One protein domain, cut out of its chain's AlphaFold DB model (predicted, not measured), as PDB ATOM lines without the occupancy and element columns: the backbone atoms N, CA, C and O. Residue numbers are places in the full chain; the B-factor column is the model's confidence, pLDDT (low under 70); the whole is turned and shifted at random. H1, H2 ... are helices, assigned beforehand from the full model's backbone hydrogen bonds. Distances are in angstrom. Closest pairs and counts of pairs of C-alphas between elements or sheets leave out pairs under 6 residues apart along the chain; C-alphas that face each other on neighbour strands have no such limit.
ATOM      1  N   VAL A 187     223.591 169.751 195.991       83.50
ATOM      2  CA  VAL A 187     224.664 169.547 195.002       83.50
ATOM      3  C   VAL A 187     225.817 170.510 195.289       83.50
ATOM      4  O   VAL A 187     226.962 170.053 195.352       83.50
ATOM      5  N   LEU A 188     225.521 171.786 195.563       84.31
ATOM      6  CA  LEU A 188     226.493 172.788 196.013       84.31
ATOM      7  C   LEU A 188     227.195 172.335 197.300       84.31
ATOM      8  O   LEU A 188     228.415 172.200 197.290       84.31
ATOM      9  N   ILE A 189     226.456 171.961 198.353       79.56
ATOM     10  CA  ILE A 189     227.038 171.453 199.615       79.56
ATOM     11  C   ILE A 189     227.916 170.212 199.378       79.56
ATOM     12  O   ILE A 189     228.990 170.058 199.965       79.56
ATOM     13  N   LYS A 190     227.501 169.290 198.500       80.56
ATOM     14  CA  LYS A 190     228.315 168.105 198.170       80.56
ATOM     15  C   LYS A 190     229.580 168.473 197.387       80.56
ATOM     16  O   LYS A 190     230.593 167.793 197.560       80.56
ATOM     17  N   ALA A 191     229.556 169.518 196.561       83.25
ATOM     18  CA  ALA A 191     230.741 170.055 195.894       83.25
ATOM     19  C   ALA A 191     231.670 170.775 196.892       83.25
ATOM     20  O   ALA A 191     232.848 170.431 196.970       83.25
ATOM     21  N   GLU A 192     231.131 171.667 197.723       84.00
ATOM     22  CA  GLU A 192     231.790 172.379 198.831       84.00
ATOM     23  C   GLU A 192     232.495 171.405 199.789       84.00
ATOM     24  O   GLU A 192     233.693 171.512 200.042       84.00
ATOM     25  N   ARG A 193     231.820 170.350 200.260       81.25
ATOM     26  CA  ARG A 193     232.452 169.353 201.143       81.25
ATOM     27  C   ARG A 193     233.564 168.565 200.460       81.25
ATOM     28  O   ARG A 193     234.558 168.243 201.110       81.25
ATOM     29  N   ARG A 194     233.458 168.283 199.154       83.38
ATOM     30  CA  ARG A 194     234.564 167.692 198.376       83.38
ATOM     31  C   ARG A 194     235.731 168.675 198.273       83.38
ATOM     32  O   ARG A 194     236.862 168.283 198.551       83.38
ATOM     33  N   ARG A 195     235.460 169.939 197.944       84.56
ATOM     34  CA  ARG A 195     236.417 171.055 197.893       84.56
ATOM     35  C   ARG A 195     237.191 171.193 199.206       84.56
ATOM     36  O   ARG A 195     238.421 171.122 199.226       84.56
ATOM     37  N   ASN A 196     236.462 171.251 200.314       84.94
ATOM     38  CA  ASN A 196     237.004 171.425 201.653       84.94
ATOM     39  C   ASN A 196     237.729 170.165 202.147       84.94
ATOM     40  O   ASN A 196     238.763 170.287 202.798       84.94
ATOM     41  N   ALA A 197     237.299 168.955 201.773       85.50
ATOM     42  CA  ALA A 197     238.055 167.725 202.036       85.50
ATOM     43  C   ALA A 197     239.376 167.651 201.241       85.50
ATOM     44  O   ALA A 197     240.401 167.253 201.803       85.50
ATOM     45  N   ARG A 198     239.380 168.071 199.963       85.50
ATOM     46  CA  ARG A 198     240.600 168.200 199.139       85.50
ATOM     47  C   ARG A 198     241.590 169.165 199.798       85.50
ATOM     48  O   ARG A 198     242.730 168.784 200.062       85.50
ATOM     49  N   SER A 199     241.120 170.365 200.141       88.50
ATOM     50  CA  SER A 199     241.914 171.399 200.810       88.50
ATOM     51  C   SER A 199     242.455 170.922 202.166       88.50
ATOM     52  O   SER A 199     243.669 170.896 202.363       88.50
ATOM     53  N   LYS A 200     241.597 170.405 203.066       89.69
ATOM     54  CA  LYS A 200     241.985 169.865 204.390       89.69
ATOM     55  C   LYS A 200     243.102 168.805 204.300       89.69
ATOM     56  O   LYS A 200     243.955 168.761 205.187       89.69
ATOM     57  N   LYS A 201     243.156 167.985 203.236       90.69
ATOM     58  CA  LYS A 201     244.275 167.050 202.997       90.69
ATOM     59  C   LYS A 201     245.584 167.792 202.686       90.69
ATOM     60  O   LYS A 201     246.574 167.573 203.380       90.69
ATOM     61  N   MET A 202     245.582 168.672 201.684       91.75
ATOM     62  CA  MET A 202     246.780 169.406 201.241       91.75
ATOM     63  C   MET A 202     247.326 170.319 202.349       91.75
ATOM     64  O   MET A 202     248.530 170.386 202.578       91.75
ATOM     65  N   VAL A 203     246.430 170.945 203.118       92.00
ATOM     66  CA  VAL A 203     246.738 171.740 204.318       92.00
ATOM     67  C   VAL A 203     247.476 170.907 205.369       92.00
ATOM     68  O   VAL A 203     248.473 171.362 205.926       92.00
ATOM     69  N   LYS A 204     247.041 169.665 205.621       91.56
ATOM     70  CA  LYS A 204     247.710 168.746 206.557       91.56
ATOM     71  C   LYS A 204     249.095 168.317 206.057       91.56
ATOM     72  O   LYS A 204     250.015 168.153 206.858       91.56
ATOM     73  N   GLU A 205     249.262 168.155 204.748       91.38
ATOM     74  CA  GLU A 205     250.550 167.828 204.123       91.38
ATOM     75  C   GLU A 205     251.530 169.014 204.218       91.38
ATOM     76  O   GLU A 205     252.659 168.827 204.679       91.38
ATOM     77  N   ALA A 206     251.075 170.244 203.951       91.25
ATOM     78  CA  ALA A 206     251.834 171.479 204.181       91.25
ATOM     79  C   ALA A 206     252.201 171.689 205.667       91.25
ATOM     80  O   ALA A 206     253.350 171.991 205.993       91.25
ATOM     81  N   GLN A 207     251.266 171.443 206.595       90.88
ATOM     82  CA  GLN A 207     251.533 171.468 208.041       90.88
ATOM     83  C   GLN A 207     252.633 170.486 208.453       90.88
ATOM     84  O   GLN A 207     253.467 170.817 209.297       90.88
ATOM     85  N   ASN A 208     252.657 169.289 207.866       90.81
ATOM     86  CA  ASN A 208     253.706 168.307 208.123       90.81
ATOM     87  C   ASN A 208     255.050 168.723 207.500       90.81
ATOM     88  O   ASN A 208     256.090 168.482 208.112       90.81
ATOM     89  N   ALA A 209     255.047 169.377 206.334       90.62
ATOM     90  CA  ALA A 209     256.256 169.913 205.710       90.62
ATOM     91  C   ALA A 209     256.913 171.005 206.577       90.62
ATOM     92  O   ALA A 209     258.077 170.860 206.947       90.62
ATOM     93  N   CYS A 210     256.165 172.032 206.997       90.12
ATOM     94  CA  CYS A 210     256.706 173.083 207.868       90.12
ATOM     95  C   CYS A 210     257.178 172.529 209.219       90.12
ATOM     96  O   CYS A 210     258.278 172.856 209.654       90.12
ATOM     97  N   LYS A 211     256.422 171.614 209.849       90.38
ATOM     98  CA  LYS A 211     256.855 170.949 211.095       90.38
ATOM     99  C   LYS A 211     258.164 170.175 210.936       90.38
ATOM    100  O   LYS A 211     258.965 170.161 211.864       90.38
ATOM    101  N   ARG A 212     258.402 169.546 209.776       91.25
ATOM    102  CA  ARG A 212     259.692 168.899 209.489       91.25
ATOM    103  C   ARG A 212     260.821 169.926 209.422       91.25
ATOM    104  O   ARG A 212     261.855 169.669 210.027       91.25
ATOM    105  N   ILE A 213     260.609 171.082 208.786       90.12
ATOM    106  CA  ILE A 213     261.591 172.181 208.743       90.12
ATOM    107  C   ILE A 213     261.867 172.719 210.158       90.12
ATOM    108  O   ILE A 213     263.021 172.739 210.573       90.12
ATOM    109  N   GLU A 214     260.829 173.043 210.943       89.38
ATOM    110  CA  GLU A 214     260.974 173.488 212.344       89.38
ATOM    111  C   GLU A 214     261.694 172.456 213.236       89.38
ATOM    112  O   GLU A 214     262.257 172.826 214.267       89.38
ATOM    113  N   SER A 215     261.674 171.167 212.868       89.62
ATOM    114  CA  SER A 215     262.321 170.078 213.615       89.62
ATOM    115  C   SER A 215     263.797 169.834 213.272       89.62
ATOM    116  O   SER A 215     264.456 169.097 214.004       89.62
ATOM    117  N   LEU A 216     264.327 170.431 212.196       91.56
ATOM    118  CA  LEU A 216     265.725 170.250 211.793       91.56
ATOM    119  C   LEU A 216     266.687 170.840 212.833       91.56
ATOM    120  O   LEU A 216     266.437 171.906 213.393       91.56
ATOM    121  N   THR A 217     267.839 170.198 213.043       88.62
ATOM    122  CA  THR A 217     268.866 170.678 213.986       88.62
ATOM    123  C   THR A 217     269.378 172.079 213.629       88.62
ATOM    124  O   THR A 217     269.641 172.877 214.520       88.62
ATOM    125  N   CYS A 218     269.458 172.406 212.334       88.00
ATOM    126  CA  CYS A 218     269.843 173.730 211.836       88.00
ATOM    127  C   CYS A 218     268.759 174.814 211.992       88.00
ATOM    128  O   CYS A 218     269.057 175.982 211.773       88.00
ATOM    129  N   ALA A 219     267.527 174.459 212.375       88.06
ATOM    130  CA  ALA A 219     266.477 175.427 212.698       88.06
ATOM    131  C   ALA A 219     266.544 175.913 214.158       88.06
ATOM    132  O   ALA A 219     265.826 176.838 214.532       88.06
ATOM    133  N   VAL A 220     267.365 175.286 215.007       89.56
ATOM    134  CA  VAL A 220     267.463 175.612 216.435       89.56
ATOM    135  C   VAL A 220     268.407 176.801 216.638       89.56
ATOM    136  O   VAL A 220     269.554 176.756 216.207       89.56
ATOM    137  N   ALA A 221     267.950 177.840 217.342       87.50
ATOM    138  CA  ALA A 221     268.674 179.116 217.465       87.50
ATOM    139  C   ALA A 221     270.018 179.042 218.221       87.50
ATOM    140  O   ALA A 221     270.862 179.923 218.079       87.50
ATOM    141  N   ALA A 222     270.209 178.018 219.056       85.31
ATOM    142  CA  ALA A 222     271.450 177.752 219.776       85.31
ATOM    143  C   ALA A 222     271.554 176.252 220.117       85.31
ATOM    144  O   ALA A 222     270.518 175.603 220.303       85.31
ATOM    145  N   PRO A 223     272.764 175.679 220.268       81.00
ATOM    146  CA  PRO A 223     272.933 174.304 220.739       81.00
ATOM    147  C   PRO A 223     272.142 174.029 222.025       81.00
ATOM    148  O   PRO A 223     272.148 174.835 222.949       81.00
ATOM    149  N   THR A 224     271.469 172.876 222.092       82.75
ATOM    150  CA  THR A 224     270.543 172.453 223.173       82.75
ATOM    151  C   THR A 224     269.254 173.266 223.365       82.75
ATOM    152  O   THR A 224     268.397 172.842 224.143       82.75
ATOM    153  N   SER A 225     269.047 174.373 222.642       84.56
ATOM    154  CA  SER A 225     267.811 175.151 222.766       84.56
ATOM    155  C   SER A 225     266.575 174.399 222.246       84.56
ATOM    156  O   SER A 225     266.652 173.470 221.441       84.56
ATOM    157  N   LYS A 226     265.396 174.833 222.705       86.31
ATOM    158  CA  LYS A 226     264.085 174.436 222.163       86.31
ATOM    159  C   LYS A 226     263.479 175.505 221.246       86.31
ATOM    160  O   LYS A 226     262.460 175.234 220.610       86.31
ATOM    161  N   SER A 227     264.083 176.694 221.195       88.94
ATOM    162  CA  SER A 227     263.626 177.816 220.379       88.94
ATOM    163  C   SER A 227     264.145 177.753 218.942       88.94
ATOM    164  O   SER A 227     265.243 177.259 218.670       88.94
ATOM    165  N   ILE A 228     263.321 178.248 218.019       90.88
ATOM    166  CA  ILE A 228     263.631 178.336 216.589       90.88
ATOM    167  C   ILE A 228     264.369 179.644 216.273       90.88
ATOM    168  O   ILE A 228     264.104 180.679 216.894       90.88
ATOM    169  N   ASP A 229     265.293 179.586 215.316       92.12
ATOM    170  CA  ASP A 229     265.960 180.762 214.754       92.12
ATOM    171  C   ASP A 229     264.940 181.747 214.126       92.12
ATOM    172  O   ASP A 229     264.034 181.301 213.412       92.12
ATOM    173  N   PRO A 230     265.056 183.074 214.350       90.19
ATOM    174  CA  PRO A 230     264.126 184.056 213.786       90.19
ATOM    175  C   PRO A 230     264.078 184.087 212.252       90.19
ATOM    176  O   PRO A 230     263.000 184.260 211.685       90.19
ATOM    177  N   GLY A 231     265.208 183.891 211.566       91.12
ATOM    178  CA  GLY A 231     265.257 183.845 210.103       91.12
ATOM    179  C   GLY A 231     264.548 182.607 209.555       91.12
ATOM    180  O   GLY A 231     263.718 182.711 208.652       91.12
ATOM    181  N   VAL A 232     264.794 181.440 210.155       89.69
ATOM    182  CA  VAL A 232     264.086 180.198 209.804       89.69
ATOM    183  C   VAL A 232     262.588 180.303 210.114       89.69
ATOM    184  O   VAL A 232     261.776 179.854 209.308       89.69
ATOM    185  N   PHE A 233     262.189 180.939 211.220       89.44
ATOM    186  CA  PHE A 233     260.777 181.181 211.542       89.44
ATOM    187  C   PHE A 233     260.073 182.089 210.524       89.44
ATOM    188  O   PHE A 233     258.933 181.803 210.144       89.44
ATOM    189  N   ASN A 234     260.736 183.149 210.056       91.38
ATOM    190  CA  ASN A 234     260.200 184.021 209.010       91.38
ATOM    191  C   ASN A 234     260.046 183.241 207.695       91.38
ATOM    192  O   ASN A 234     258.935 183.124 207.188       91.38
ATOM    193  N   ASN A 235     261.094 182.547 207.244       92.62
ATOM    194  CA  ASN A 235     261.040 181.707 206.040       92.62
ATOM    195  C   ASN A 235     259.934 180.629 206.111       92.62
ATOM    196  O   ASN A 235     259.242 180.369 205.126       92.62
ATOM    197  N   VAL A 236     259.722 180.009 207.281       90.75
ATOM    198  CA  VAL A 236     258.623 179.051 207.510       90.75
ATOM    199  C   VAL A 236     257.249 179.737 207.510       90.75
ATOM    200  O   VAL A 236     256.268 179.109 207.110       90.75
ATOM    201  N   THR A 237     257.158 181.011 207.904       89.94
ATOM    202  CA  THR A 237     255.933 181.831 207.843       89.94
ATOM    203  C   THR A 237     255.545 182.153 206.404       89.94
ATOM    204  O   THR A 237     254.397 181.914 206.019       89.94
ATOM    205  N   ASP A 238     256.506 182.603 205.605       93.06
ATOM    206  CA  ASP A 238     256.300 183.006 204.213       93.06
ATOM    207  C   ASP A 238     255.975 181.785 203.337       93.06
ATOM    208  O   ASP A 238     255.061 181.810 202.507       93.06
ATOM    209  N   LEU A 239     256.638 180.651 203.602       92.62
ATOM    210  CA  LEU A 239     256.298 179.345 203.032       92.62
ATOM    211  C   LEU A 239     254.884 178.888 203.440       92.62
ATOM    212  O   LEU A 239     254.136 178.370 202.615       92.62
ATOM    213  N   SER A 240     254.491 179.114 204.697       90.44
ATOM    214  CA  SER A 240     253.140 178.848 205.216       90.44
ATOM    215  C   SER A 240     252.062 179.628 204.450       90.44
ATOM    216  O   SER A 240     251.053 179.052 204.036       90.44
ATOM    217  N   GLN A 241     252.291 180.924 204.218       91.50
ATOM    218  CA  GLN A 241     251.379 181.787 203.465       91.50
ATOM    219  C   GLN A 241     251.334 181.379 201.985       91.50
ATOM    220  O   GLN A 241     250.251 181.219 201.418       91.50
ATOM    221  N   SER A 242     252.497 181.091 201.393       92.88
ATOM    222  CA  SER A 242     252.627 180.582 200.022       92.88
ATOM    223  C   SER A 242     251.889 179.255 199.812       92.88
ATOM    224  O   SER A 242     251.245 179.063 198.780       92.88
ATOM    225  N   PHE A 243     251.922 178.342 200.792       94.19
ATOM    226  CA  PHE A 243     251.118 177.119 200.759       94.19
ATOM    227  C   PHE A 243     249.616 177.414 200.806       94.19
ATOM    228  O   PHE A 243     248.879 176.787 200.051       94.19
ATOM    229  N   SER A 244     249.145 178.356 201.631       92.12
ATOM    230  CA  SER A 244     247.716 178.706 201.675       92.12
ATOM    231  C   SER A 244     247.221 179.224 200.318       92.12
ATOM    232  O   SER A 244     246.277 178.661 199.756       92.12
ATOM    233  N   VAL A 245     247.931 180.192 199.723       94.38
ATOM    234  CA  VAL A 245     247.602 180.745 198.396       94.38
ATOM    235  C   VAL A 245     247.626 179.665 197.314       94.38
ATOM    236  O   VAL A 245     246.669 179.533 196.551       94.38
ATOM    237  N   ASN A 246     248.674 178.841 197.254       94.62
ATOM    238  CA  ASN A 246     248.791 177.821 196.210       94.62
ATOM    239  C   ASN A 246     247.794 176.660 196.382       94.62
ATOM    240  O   ASN A 246     247.336 176.116 195.380       94.62
ATOM    241  N   ILE A 247     247.390 176.308 197.609       94.06
ATOM    242  CA  ILE A 247     246.288 175.356 197.831       94.06
ATOM    243  C   ILE A 247     244.957 175.970 197.366       94.06
ATOM    244  O   ILE A 247     244.190 175.280 196.697       94.06
ATOM    245  N   GLY A 248     244.709 177.257 197.642       92.19
ATOM    246  CA  GLY A 248     243.545 177.989 197.127       92.19
ATOM    247  C   GLY A 248     243.474 177.980 195.593       92.19
ATOM    248  O   GLY A 248     242.476 177.531 195.029       92.19
ATOM    249  N   ARG A 249     244.569 178.358 194.917       93.94
ATOM    250  CA  ARG A 249     244.700 178.287 193.446       93.94
ATOM    251  C   ARG A 249     244.387 176.888 192.910       93.94
ATOM    252  O   ARG A 249     243.507 176.732 192.069       93.94
ATOM    253  N   LEU A 250     245.059 175.857 193.433       93.38
ATOM    254  CA  LEU A 250     244.902 174.467 192.979       93.38
ATOM    255  C   LEU A 250     243.483 173.917 193.191       93.38
ATOM    256  O   LEU A 250     243.030 173.079 192.409       93.38
ATOM    257  N   VAL A 251     242.769 174.392 194.215       91.75
ATOM    258  CA  VAL A 251     241.345 174.099 194.406       91.75
ATOM    259  C   VAL A 251     240.516 174.712 193.272       91.75
ATOM    260  O   VAL A 251     239.827 173.970 192.576       91.75
ATOM    261  N   ILE A 252     240.635 176.019 193.017       92.44
ATOM    262  CA  ILE A 252     239.837 176.725 191.994       92.44
ATOM    263  C   ILE A 252     240.133 176.185 190.586       92.44
ATOM    264  O   ILE A 252     239.211 175.930 189.812       92.44
ATOM    265  N   MET A 253     241.408 175.939 190.268       94.12
ATOM    266  CA  MET A 253     241.845 175.309 189.015       94.12
ATOM    267  C   MET A 253     241.210 173.928 188.824       94.12
ATOM    268  O   MET A 253     240.685 173.619 187.754       94.12
ATOM    269  N   LYS A 254     241.177 173.106 189.880       91.75
ATOM    270  CA  LYS A 254     240.522 171.797 189.833       91.75
ATOM    271  C   LYS A 254     239.006 171.904 189.663       91.75
ATOM    272  O   LYS A 254     238.434 171.113 188.920       91.75
ATOM    273  N   ASP A 255     238.356 172.864 190.311       91.06
ATOM    274  CA  ASP A 255     236.911 173.068 190.155       91.06
ATOM    275  C   ASP A 255     236.552 173.606 188.755       91.06
ATOM    276  O   ASP A 255     235.434 173.397 188.287       91.06
ATOM    277  N   ALA A 256     237.493 174.267 188.067       92.50
ATOM    278  CA  ALA A 256     237.365 174.604 186.651       92.50
ATOM    279  C   ALA A 256     237.488 173.358 185.759       92.50
ATOM    280  O   ALA A 256     236.615 173.154 184.925       92.50
ATOM    281  N   LEU A 257     238.468 172.471 185.991       93.19
ATOM    282  CA  LEU A 257     238.566 171.174 185.287       93.19
ATOM    283  C   LEU A 257     237.348 170.263 185.517       93.19
ATOM    284  O   LEU A 257     236.954 169.518 184.624       93.19
ATOM    285  N   GLU A 258     236.739 170.310 186.706       90.94
ATOM    286  CA  GLU A 258     235.509 169.566 187.021       90.94
ATOM    287  C   GLU A 258     234.253 170.155 186.333       90.94
ATOM    288  O   GLU A 258     233.207 169.505 186.342       90.94
ATOM    289  N   LYS A 259     234.352 171.340 185.705       91.75
ATOM    290  CA  LYS A 259     233.297 171.980 184.891       91.75
ATOM    291  C   LYS A 259     233.582 171.934 183.385       91.75
ATOM    292  O   LYS A 259     232.661 171.731 182.602       91.75
ATOM    293  N   ASP A 260     234.837 172.130 182.996       95.44
ATOM    294  CA  ASP A 260     235.325 172.167 181.619       95.44
ATOM    295  C   ASP A 260     236.696 171.477 181.547       95.44
ATOM    296  O   ASP A 260     237.704 171.990 182.034       95.44
ATOM    297  N   ALA A 261     236.740 170.312 180.899       95.44
ATOM    298  CA  ALA A 261     237.965 169.533 180.724       95.44
ATOM    299  C   ALA A 261     238.990 170.190 179.772       95.44
ATOM    300  O   ALA A 261     240.123 169.721 179.693       95.44
ATOM    301  N   THR A 262     238.606 171.253 179.055       95.44
ATOM    302  CA  THR A 262     239.482 172.056 178.186       95.44
ATOM    303  C   THR A 262     239.954 173.359 178.842       95.44
ATOM    304  O   THR A 262     240.696 174.123 178.223       95.44
ATOM    305  N   ALA A 263     239.586 173.607 180.106       94.12
ATOM    306  CA  ALA A 263     239.977 174.810 180.824       94.12
ATOM    307  C   ALA A 263     241.508 174.927 180.950       94.12
ATOM    308  O   ALA A 263     242.166 174.107 181.584       94.12
ATOM    309  N   ASP A 264     242.064 175.989 180.372       94.19
ATOM    310  CA  ASP A 264     243.487 176.351 180.446       94.19
ATOM    311  C   ASP A 264     243.974 176.519 181.904       94.19
ATOM    312  O   ASP A 264     243.408 177.305 182.668       94.19
ATOM    313  N   MET A 265     245.023 175.772 182.273       94.44
ATOM    314  CA  MET A 265     245.530 175.582 183.641       94.44
ATOM    315  C   MET A 265     246.772 176.424 183.996       94.44
ATOM    316  O   MET A 265     247.588 176.001 184.813       94.44
ATOM    317  N   ASP A 266     246.937 177.616 183.424       93.38
ATOM    318  CA  ASP A 266     247.952 178.577 183.885       93.38
ATOM    319  C   ASP A 266     247.605 179.170 185.280       93.38
ATOM    320  O   ASP A 266     246.624 179.912 185.396       93.38
ATOM    321  N   PRO A 267     248.398 178.905 186.346       90.62
ATOM    322  CA  PRO A 267     248.147 179.404 187.703       90.62
ATOM    323  C   PRO A 267     248.447 180.904 187.893       90.62
ATOM    324  O   PRO A 267     248.184 181.440 188.972       90.62
ATOM    325  N   GLY A 268     249.018 181.582 186.891       92.44
ATOM    326  CA  GLY A 268     249.221 183.030 186.906       92.44
ATOM    327  C   GLY A 268     247.924 183.822 186.714       92.44
ATOM    328  O   GLY A 268     247.808 184.931 187.232       92.44
ATOM    329  N   LYS A 269     246.929 183.253 186.020       93.62
ATOM    330  CA  LYS A 269     245.726 183.976 185.575       93.62
ATOM    331  C   LYS A 269     244.838 184.427 186.733       93.62
ATOM    332  O   LYS A 269     244.504 183.636 187.613       93.62
ATOM    333  N   ASP A 270     244.355 185.667 186.649       94.56
ATOM    334  CA  ASP A 270     243.518 186.321 187.670       94.56
ATOM    335  C   ASP A 270     242.310 185.476 188.099       94.56
ATOM    336  O   ASP A 270     241.997 185.387 189.284       94.56
ATOM    337  N   ARG A 271     241.693 184.752 187.154       93.00
ATOM    338  CA  ARG A 271     240.553 183.844 187.400       93.00
ATOM    339  C   ARG A 271     240.834 182.684 188.370       93.00
ATOM    340  O   ARG A 271     239.894 182.001 188.768       93.00
ATOM    341  N   TYR A 272     242.100 182.426 188.697       95.19
ATOM    342  CA  TYR A 272     242.529 181.405 189.654       95.19
ATOM    343  C   TYR A 272     243.118 181.983 190.941       95.19
ATOM    344  O   TYR A 272     243.447 181.208 191.838       95.19
ATOM    345  N   GLN A 273     243.238 183.308 191.062       94.81
ATOM    346  CA  GLN A 273     243.698 183.928 192.300       94.81
ATOM    347  C   GLN A 273     242.597 183.786 193.366       94.81
ATOM    348  O   GLN A 273     241.480 184.261 193.152       94.81
ATOM    349  N   PRO A 274     242.858 183.095 194.492       92.69
ATOM    350  CA  PRO A 274     241.859 182.913 195.534       92.69
ATOM    351  C   PRO A 274     241.581 184.233 196.250       92.69
ATOM    352  O   PRO A 274     242.502 184.983 196.569       92.69
ATOM    353  N   LEU A 275     240.309 184.474 196.565       92.19
ATOM    354  CA  LEU A 275     239.925 185.513 197.524       92.19
ATOM    355  C   LEU A 275     240.392 185.115 198.934       92.19
ATOM    356  O   LEU A 275     240.477 183.924 199.234       92.19
ATOM    357  N   ASP A 276     240.596 186.078 199.835       87.81
ATOM    358  CA  ASP A 276     241.002 185.791 201.224       87.81
ATOM    359  C   ASP A 276     240.021 184.856 201.955       87.81
ATOM    360  O   ASP A 276     240.431 184.002 202.739       87.81
ATOM    361  N   SER A 277     238.724 184.943 201.639       83.75
ATOM    362  CA  SER A 277     237.677 184.039 202.145       83.75
ATOM    363  C   SER A 277     237.762 182.603 201.606       83.75
ATOM    364  O   SER A 277     237.137 181.702 202.158       83.75
ATOM    365  N   GLN A 278     238.528 182.375 200.537       84.19
ATOM    366  CA  GLN A 278     238.776 181.068 199.919       84.19
ATOM    367  C   GLN A 278     240.138 180.480 200.329       84.19
ATOM    368  O   GLN A 278     240.429 179.321 200.019       84.19
ATOM    369  N   LEU A 279     240.982 181.254 201.023       88.19
ATOM    370  CA  LEU A 279     242.270 180.785 201.521       88.19
ATOM    371  C   LEU A 279     242.073 179.814 202.696       88.19
ATOM    372  O   LEU A 279     241.413 180.148 203.684       88.19
TER     373      LEU A 279
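This is residues 187 to 279 of the 639 residues of an uncharacterized protein of Amanita muscaria Koide BX008 (UniProt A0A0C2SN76). You are looking at a long helical hairpin: H1 runs out, a loop turns the chain round at one end, and H2 runs back beside H1 at a shallow angle. At the other end, residues 258 to 279 leave H2 and fold back beside part of it as a tail with no named element. The printed part has 93 residues with two named helices, H1 then H2, and no named strand, and its class is all helix. The whole is loose, with a radius of gyration of the C-alphas of 17.0 A, and it is a rod that spans 54 by 26 by 21 A.

Find C-alpha 187 at (224.664, 169.547, 195.002), where H1 begins; it covers residues 187 to 214 and measures 40.4 A from first to last C-alpha. Read on through residues 215 to 229, which hold no named element, to C-alpha 230 at (264.126, 184.056, 213.786). There H2 begins, residues 230 to 257, also 40.4 A long, and it ends at C-alpha 257 at (238.566, 171.174, 185.287).

H1 and H2 touch, with 18 pairs of C-alphas within 8 A. Look at Cys 210 and Val 236 for their closest C-alphas, 6.3 A apart. Their lines stand at a shallow tilt of 25 degrees and run opposite ways, a helical hairpin. In H1 and H2 every O i to N i+4 pair is within hydrogen-bond range.

The two C-alphas farthest apart are those of Val 187 and Pro 223, 54.9 A. The link from H1 to H2, 15 residues, is long. The printed part has no cut. Its mean pLDDT is 90.1, and no printed residue is under 70.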